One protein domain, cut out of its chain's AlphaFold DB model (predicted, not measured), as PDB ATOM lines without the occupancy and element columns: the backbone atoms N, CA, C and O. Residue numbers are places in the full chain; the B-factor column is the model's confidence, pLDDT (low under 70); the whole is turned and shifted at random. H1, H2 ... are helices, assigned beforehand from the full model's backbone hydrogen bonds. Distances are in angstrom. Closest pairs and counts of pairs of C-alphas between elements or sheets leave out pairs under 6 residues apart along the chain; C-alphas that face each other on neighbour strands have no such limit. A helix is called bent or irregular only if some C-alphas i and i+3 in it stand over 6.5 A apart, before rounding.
ATOM      1  N   TRP A  24      15.510  51.528  50.964       88.81
ATOM      2  CA  TRP A  24      16.175  52.615  50.241       88.81
ATOM      3  C   TRP A  24      17.703  52.584  50.392       88.81
ATOM      4  O   TRP A  24      18.426  52.687  49.400       88.81
ATOM      5  N   PHE A  25      18.204  52.384  51.612       88.38
ATOM      6  CA  PHE A  25      19.636  52.316  51.904       88.38
ATOM      7  C   PHE A  25      20.297  51.112  51.225       88.38
ATOM      8  O   PHE A  25      21.341  51.238  50.583       88.38
ATOM      9  N   THR A  26      19.645  49.951  51.302       85.06
ATOM     10  CA  THR A  26      20.085  48.741  50.596       85.06
ATOM     11  C   THR A  26      20.020  48.951  49.083       85.06
ATOM     12  O   THR A  26      20.859  48.422  48.347       85.06
ATOM     13  N   ASN A  27      19.067  49.764  48.605       84.00
ATOM     14  CA  ASN A  27      18.972  50.094  47.196       84.00
ATOM     15  C   ASN A  27      20.199  50.875  46.718       84.00
ATOM     16  O   ASN A  27      20.853  50.454  45.770       84.00
ATOM     17  N   GLN A  28      20.568  51.933  47.441       84.62
ATOM     18  CA  GLN A  28      21.719  52.782  47.123       84.62
ATOM     19  C   GLN A  28      23.054  52.025  47.153       84.62
ATOM     20  O   GLN A  28      23.859  52.168  46.238       84.62
ATOM     21  N   GLN A  29      23.286  51.187  48.168       83.75
ATOM     22  CA  GLN A  29      24.579  50.507  48.328       83.75
ATOM     23  C   GLN A  29      24.782  49.327  47.370       83.75
ATOM     24  O   GLN A  29      25.900  49.067  46.933       83.75
ATOM     25  N   LEU A  30      23.713  48.595  47.034       78.50
ATOM     26  CA  LEU A  30      23.797  47.375  46.216       78.50
ATOM     27  C   LEU A  30      23.320  47.571  44.768       78.50
ATOM     28  O   LEU A  30      23.223  46.595  44.021       78.50
ATOM     29  N   ALA A  31      23.059  48.808  44.334       74.19
ATOM     30  CA  ALA A  31      22.651  49.109  42.957       74.19
ATOM     31  C   ALA A  31      23.791  49.049  41.922       74.19
ATOM     32  O   ALA A  31      23.487  49.032  40.728       74.19
ATOM     33  N   GLY A  32      25.058  49.023  42.351       70.56
ATOM     34  CA  GLY A  32      26.220  49.269  41.484       70.56
ATOM     35  C   GLY A  32      26.546  48.190  40.444       70.56
ATOM     36  O   GLY A  32      27.096  48.524  39.404       70.56
ATOM     37  N   THR A  33      26.211  46.915  40.675       77.88
ATOM     38  CA  THR A  33      26.472  45.825  39.709       77.88
ATOM     39  C   THR A  33      25.309  44.832  39.650       77.88
ATOM     40  O   THR A  33      24.517  44.717  40.587       77.88
ATOM     41  N   ILE A  34      25.201  44.062  38.564       78.81
ATOM     42  CA  ILE A  34      24.158  43.027  38.424       78.81
ATOM     43  C   ILE A  34      24.308  41.941  39.494       78.81
ATOM     44  O   ILE A  34      23.309  41.462  40.025       78.81
ATOM     45  N   SER A  35      25.541  41.572  39.855       80.44
ATOM     46  CA  SER A  35      25.800  40.576  40.899       80.44
ATOM     47  C   SER A  35      25.300  41.048  42.266       80.44
ATOM     48  O   SER A  35      24.670  40.267  42.978       80.44
ATOM     49  N   THR A  36      25.481  42.328  42.608       83.19
ATOM     50  CA  THR A  36      24.981  42.897  43.871       83.19
ATOM     51  C   THR A  36      23.460  43.035  43.889       83.19
ATOM     52  O   THR A  36      22.848  42.774  44.927       83.19
ATOM     53  N   ARG A  37      22.828  43.358  42.749       83.56
ATOM     54  CA  ARG A  37      21.359  43.359  42.617       83.56
ATOM     55  C   ARG A  37      20.781  41.949  42.761       83.56
ATOM     56  O   ARG A  37      19.911  41.737  43.597       83.56
ATOM     57  N   ARG A  38      21.329  40.952  42.058       84.38
ATOM     58  CA  ARG A  38      20.901  39.546  42.190       84.38
ATOM     59  C   ARG A  38      21.126  39.001  43.597       84.38
ATOM     60  O   ARG A  38      20.274  38.285  44.112       84.38
ATOM     61  N   TRP A  39      22.235  39.369  44.242       83.75
ATOM     62  CA  TRP A  39      22.494  39.028  45.641       83.75
ATOM     63  C   TRP A  39      21.423  39.597  46.576       83.75
ATOM     64  O   TRP A  39      20.906  38.867  47.417       83.75
ATOM     65  N   ARG A  40      21.022  40.861  46.380       85.94
ATOM     66  CA  ARG A  40      19.917  41.493  47.119       85.94
ATOM     67  C   ARG A  40      18.572  40.797  46.883       85.94
ATOM     68  O   ARG A  40      17.809  40.596  47.828       85.94
ATOM     69  N   GLY A  41      18.302  40.364  45.653       85.75
ATOM     70  CA  GLY A  41      17.144  39.526  45.335       85.75
ATOM     71  C   GLY A  41      17.176  38.181  46.076       85.75
ATOM     72  O   GLY A  41      16.192  37.799  46.702       85.75
ATOM     73  N   MET A  42      18.324  37.490  46.090       85.81
ATOM     74  CA  MET A  42      18.489  36.210  46.796       85.81
ATOM     75  C   MET A  42      18.355  36.343  48.318       85.81
ATOM     76  O   MET A  42      17.717  35.503  48.953       85.81
ATOM     77  N   THR A  43      18.898  37.400  48.927       87.25
ATOM     78  CA  THR A  43      18.717  37.642  50.369       87.25
ATOM     79  C   THR A  43      17.276  38.022  50.710       87.25
ATOM     80  O   THR A  43      16.792  37.662  51.784       87.25
ATOM     81  N   SER A  44      16.549  38.653  49.784       86.75
ATOM     82  CA  SER A  44      15.113  38.928  49.932       86.75
ATOM     83  C   SER A  44      14.265  37.647  49.934       86.75
ATOM     84  O   SER A  44      13.287  37.588  50.676       86.75
ATOM     85  N   ILE A  45      14.673  36.587  49.215       87.12
ATOM     86  CA  ILE A  45      14.041  35.251  49.309       87.12
ATOM     87  C   ILE A  45      14.172  34.697  50.734       87.12
ATOM     88  O   ILE A  45      13.197  34.211  51.308       87.12
ATOM     89  N   ALA A  46      15.364  34.798  51.333       86.25
ATOM     90  CA  ALA A  46      15.584  34.363  52.712       86.25
ATOM     91  C   ALA A  46      14.759  35.198  53.711       86.25
ATOM     92  O   ALA A  46      14.157  34.643  54.630       86.25
ATOM     93  N   GLY A  47      14.665  36.516  53.497       86.19
ATOM     94  CA  GLY A  47      13.803  37.403  54.282       86.19
ATOM     95  C   GLY A  47      12.317  37.038  54.185       86.19
ATOM     96  O   GLY A  47      11.631  36.991  55.206       86.19
ATOM     97  N   LEU A  48      11.834  36.703  52.985       87.44
ATOM     98  CA  LEU A  48      10.468  36.233  52.741       87.44
ATOM     99  C   LEU A  48      10.192  34.892  53.438       87.44
ATOM    100  O   LEU A  48       9.126  34.730  54.027       87.44
ATOM    101  N   ALA A  49      11.153  33.963  53.453       87.94
ATOM    102  CA  ALA A  49      11.013  32.693  54.169       87.94
ATOM    103  C   ALA A  49      10.859  32.895  55.690       87.94
ATOM    104  O   ALA A  49      10.006  32.264  56.321       87.94
ATOM    105  N   VAL A  50      11.638  33.809  56.279       86.50
ATOM    106  CA  VAL A  50      11.514  34.169  57.703       86.50
ATOM    107  C   VAL A  50      10.183  34.876  57.971       86.50
ATOM    108  O   VAL A  50       9.490  34.516  58.920       86.50
ATOM    109  N   ALA A  51       9.786  35.829  57.123       84.44
ATOM    110  CA  ALA A  51       8.524  36.554  57.263       84.44
ATOM    111  C   ALA A  51       7.303  35.621  57.189       84.44
ATOM    112  O   ALA A  51       6.414  35.711  58.034       84.44
ATOM    113  N   LEU A  52       7.291  34.679  56.239       83.38
ATOM    114  CA  LEU A  52       6.260  33.642  56.140       83.38
ATOM    115  C   LEU A  52       6.241  32.749  57.383       83.38
ATOM    116  O   LEU A  52       5.172  32.504  57.927       83.38
ATOM    117  N   SER A  53       7.402  32.321  57.884       85.00
ATOM    118  CA  SER A  53       7.489  31.488  59.097       85.00
ATOM    119  C   SER A  53       6.906  32.188  60.333       85.00
ATOM    120  O   SER A  53       6.250  31.556  61.160       85.00
ATOM    121  N   VAL A  54       7.116  33.503  60.452       83.75
ATOM    122  CA  VAL A  54       6.531  34.332  61.516       83.75
ATOM    123  C   VAL A  54       5.017  34.476  61.322       83.75
ATOM    124  O   VAL A  54       4.273  34.284  62.280       83.75
ATOM    125  N   LEU A  55       4.544  34.746  60.100       83.81
ATOM    126  CA  LEU A  55       3.113  34.872  59.791       83.81
ATOM    127  C   LEU A  55       2.328  33.586  60.080       83.81
ATOM    128  O   LEU A  55       1.276  33.671  60.708       83.81
ATOM    129  N   VAL A  56       2.878  32.414  59.720       84.31
ATOM    130  CA  VAL A  56       2.322  31.082  60.056       84.31
ATOM    131  C   VAL A  56       2.110  30.930  61.564       84.31
ATOM    132  O   VAL A  56       1.148  30.310  62.000       84.31
ATOM    133  N   SER A  57       3.025  31.473  62.367       82.19
ATOM    134  CA  SER A  57       3.035  31.298  63.823       82.19
ATOM    135  C   SER A  57       2.106  32.273  64.563       82.19
ATOM    136  O   SER A  57       1.686  31.991  65.684       82.19
ATOM    137  N   LEU A  58       1.794  33.431  63.968       78.25
ATOM    138  CA  LEU A  58       1.151  34.562  64.657       78.25
ATOM    139  C   LEU A  58      -0.213  34.986  64.087       78.25
ATOM    140  O   LEU A  58      -0.935  35.701  64.783       78.25
ATOM    141  N   SER A  59      -0.579  34.605  62.856       74.12
ATOM    142  CA  SER A  59      -1.797  35.115  62.201       74.12
ATOM    143  C   SER A  59      -2.407  34.161  61.166       74.12
ATOM    144  O   SER A  59      -1.728  33.776  60.219       74.12
ATOM    145  N   ASP A  60      -3.719  33.915  61.254       73.81
ATOM    146  CA  ASP A  60      -4.499  33.160  60.249       73.81
ATOM    147  C   ASP A  60      -5.173  34.060  59.183       73.81
ATOM    148  O   ASP A  60      -5.957  33.594  58.356       73.81
ATOM    149  N   ASP A  61      -4.897  35.369  59.187       84.31
ATOM    150  CA  ASP A  61      -5.521  36.325  58.263       84.31
ATOM    151  C   ASP A  61      -4.849  36.316  56.882       84.31
ATOM    152  O   ASP A  61      -3.839  36.981  56.654       84.31
ATOM    153  N   LEU A  62      -5.459  35.611  55.928       81.19
ATOM    154  CA  LEU A  62      -5.005  35.514  54.536       81.19
ATOM    155  C   LEU A  62      -4.748  36.872  53.856       81.19
ATOM    156  O   LEU A  62      -3.903  36.949  52.962       81.19
ATOM    157  N   VAL A  63      -5.434  37.949  54.262       82.94
ATOM    158  CA  VAL A  63      -5.220  39.286  53.688       82.94
ATOM    159  C   VAL A  63      -3.846  39.829  54.087       82.94
ATOM    160  O   VAL A  63      -3.127  40.362  53.240       82.94
ATOM    161  N   LEU A  64      -3.428  39.636  55.342       81.19
ATOM    162  CA  LEU A  64      -2.098  40.040  55.815       81.19
ATOM    163  C   LEU A  64      -0.984  39.266  55.104       81.19
ATOM    164  O   LEU A  64       0.034  39.852  54.731       81.19
ATOM    165  N   TRP A  65      -1.196  37.975  54.850       82.69
ATOM    166  CA  TRP A  65      -0.248  37.148  54.104       82.69
ATOM    167  C   TRP A  65      -0.071  37.646  52.674       82.69
ATOM    168  O   TRP A  65       1.060  37.798  52.210       82.69
ATOM    169  N   ALA A  66      -1.180  37.956  51.997       83.88
ATOM    170  CA  ALA A  66      -1.151  38.500  50.647       83.88
ATOM    171  C   ALA A  66      -0.411  39.846  50.591       83.88
ATOM    172  O   ALA A  66       0.390  40.057  49.684       83.88
ATOM    173  N   ILE A  67      -0.618  40.729  51.575       84.88
ATOM    174  CA  ILE A  67       0.054  42.036  51.640       84.88
ATOM    175  C   ILE A  67       1.566  41.874  51.832       84.88
ATOM    176  O   ILE A  67       2.342  42.486  51.096       84.88
ATOM    177  N   VAL A  68       2.005  41.044  52.785       84.06
ATOM    178  CA  VAL A  68       3.439  40.844  53.058       84.06
ATOM    179  C   VAL A  68       4.131  40.173  51.877       84.06
ATOM    180  O   VAL A  68       5.204  40.624  51.471       84.06
ATOM    181  N   PHE A  69       3.507  39.151  51.287       85.19
ATOM    182  CA  PHE A  69       4.026  38.464  50.106       85.19
ATOM    183  C   PHE A  69       4.103  39.401  48.894       85.19
ATOM    184  O   PHE A  69       5.140  39.483  48.241       85.19
ATOM    185  N   ALA A  70       3.053  40.184  48.624       86.12
ATOM    186  CA  ALA A  70       3.059  41.151  47.528       86.12
ATOM    187  C   ALA A  70       4.148  42.220  47.711       86.12
ATOM    188  O   ALA A  70       4.870  42.526  46.762       86.12
ATOM    189  N   ALA A  71       4.317  42.747  48.928       84.56
ATOM    190  CA  ALA A  71       5.334  43.754  49.228       84.56
ATOM    191  C   ALA A  71       6.770  43.220  49.072       84.56
ATOM    192  O   ALA A  71       7.647  43.934  48.585       84.56
ATOM    193  N   THR A  72       7.017  41.962  49.443       84.88
ATOM    194  CA  THR A  72       8.329  41.311  49.281       84.88
ATOM    195  C   THR A  72       8.599  40.903  47.835       84.88
ATOM    196  O   THR A  72       9.701  41.119  47.338       84.88
ATOM    197  N   CYS A  73       7.603  40.402  47.102       85.75
ATOM    198  CA  CYS A  73       7.735  40.142  45.667       85.75
ATOM    199  C   CYS A  73       8.003  41.422  44.865       85.75
ATOM    200  O   CYS A  73       8.839  41.404  43.962       85.75
ATOM    201  N   PHE A  74       7.338  42.531  45.210       86.12
ATOM    202  CA  PHE A  74       7.511  43.818  44.534       86.12
ATOM    203  C   PHE A  74       8.959  44.324  44.592       86.12
ATOM    204  O   PHE A  74       9.452  44.889  43.620       86.12
ATOM    205  N   THR A  75       9.660  44.093  45.703       84.06
ATOM    206  CA  THR A  75      11.061  44.503  45.860       84.06
ATOM    207  C   THR A  75      12.049  43.461  45.327       84.06
ATOM    208  O   THR A  75      13.089  43.833  44.798       84.06
ATOM    209  N   MET A  76      11.718  42.170  45.406       85.50
ATOM    210  CA  MET A  76      12.601  41.059  45.030       85.50
ATOM    211  C   MET A  76      12.654  40.773  43.521       85.50
ATOM    212  O   MET A  76      13.727  40.507  42.979       85.50
ATOM    213  N   ILE A  77      11.508  40.778  42.832       85.12
ATOM    214  CA  ILE A  77      11.416  40.356  41.423       85.12
ATOM    215  C   ILE A  77      12.278  41.231  40.491       85.12
ATOM    216  O   ILE A  77      13.012  40.657  39.682       85.12
ATOM    217  N   PRO A  78      12.264  42.578  40.599       83.25
ATOM    218  CA  PRO A  78      13.100  43.429  39.749       83.25
ATOM    219  C   PRO A  78      14.603  43.155  39.906       83.25
ATOM    220  O   PRO A  78      15.351  43.234  38.936       83.25
ATOM    221  N   ASP A  79      15.040  42.789  41.112       83.06
ATOM    222  CA  ASP A  79      16.443  42.511  41.428       83.06
ATOM    223  C   ASP A  79      16.922  41.161  40.880       83.06
ATOM    224  O   ASP A  79      18.055  41.040  40.409       83.06
ATOM    225  N   LEU A  80      16.055  40.144  40.913       79.94
ATOM    226  CA  LEU A  80      16.348  38.821  40.356       79.94
ATOM    227  C   LEU A  80      16.350  38.830  38.821       79.94
ATOM    228  O   LEU A  80      17.169  38.148  38.207       79.94
ATOM    229  N   LEU A  81      15.464  39.621  38.210       80.25
ATOM    230  CA  LEU A  81      15.340  39.753  36.755       80.25
ATOM    231  C   LEU A  81      16.233  40.849  36.157       80.25
ATOM    232  O   LEU A  81      16.131  41.137  34.963       80.25
ATOM    233  N   ALA A  82      17.122  41.449  36.953       77.06
ATOM    234  CA  ALA A  82      18.075  42.434  36.466       77.06
ATOM    235  C   ALA A  82      18.950  41.834  35.344       77.06
ATOM    236  O   ALA A  82      19.622  40.803  35.517       77.06
TER     237      ALA A  82
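Overview. This is residues 24 to 82 of the 476 residues of an uncharacterized protein of Euryarchaeota archaeon (UniProt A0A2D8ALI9). A long helical hairpin, H2 and H3 side by side and running opposite ways, has a short helix, H1, set at a corner by the beginning of H2. The hairpin makes the longest axis, and its turn, residues 57 to 63, stands free at the end away from H1. The printed part has 59 residues with three named helices, H1, H2 and H3 in that order, no named strand, and the class all helix. It is only just loose, close to compact, with a radius of gyration of the C-alphas of 12.8 A, and its outline is a rod of 39 by 19 by 15 A.

Arrangement. H1, residues 24 to 30, and H2, residues 34 to 58, only just touch, with 3 pairs of C-alphas within 8 A, and only at the corner by their tight link. H2 does so with residues 36 to 40 alone; the closest C-alphas, of Leu 30 and Thr 36, are 5.2 A apart. The two run opposite ways at a steep tilt of 44 degrees. H2 and H3, residues 62 to 80, form a helical hairpin and touch, the closest C-alphas being those of Gly 41 and Met 76, 4.8 A apart. They run opposite ways at a shallow tilt of 12 degrees. H1 and H3 are apart. H3 has a kink of 30 degrees near residue 74 and is only just irregular: C-alphas 75 and 78 are 6.53 A apart. Every O i to N i+4 pair is within hydrogen-bond range in H1 and H2, and 12 of 15 in H3.

Along the chain. H1 begins at C-alpha 24, (16.175, 52.615, 50.241), and measures 10.1 A from first to last C-alpha. H2 measures 35.9 A and ends at C-alpha 58, (1.151, 34.562, 64.657). H3 measures 25.8 A and ends at C-alpha 80, (16.348, 38.821, 40.356).

Size, cuts and confidence. The two C-alphas farthest apart, those of Gly 32 and Asp 60, are 39.4 A apart. Both links, H1 to H2 and H2 to H3, are tight. The printed part has no cut; its mean pLDDT is 83.3, and no printed residue is under 70.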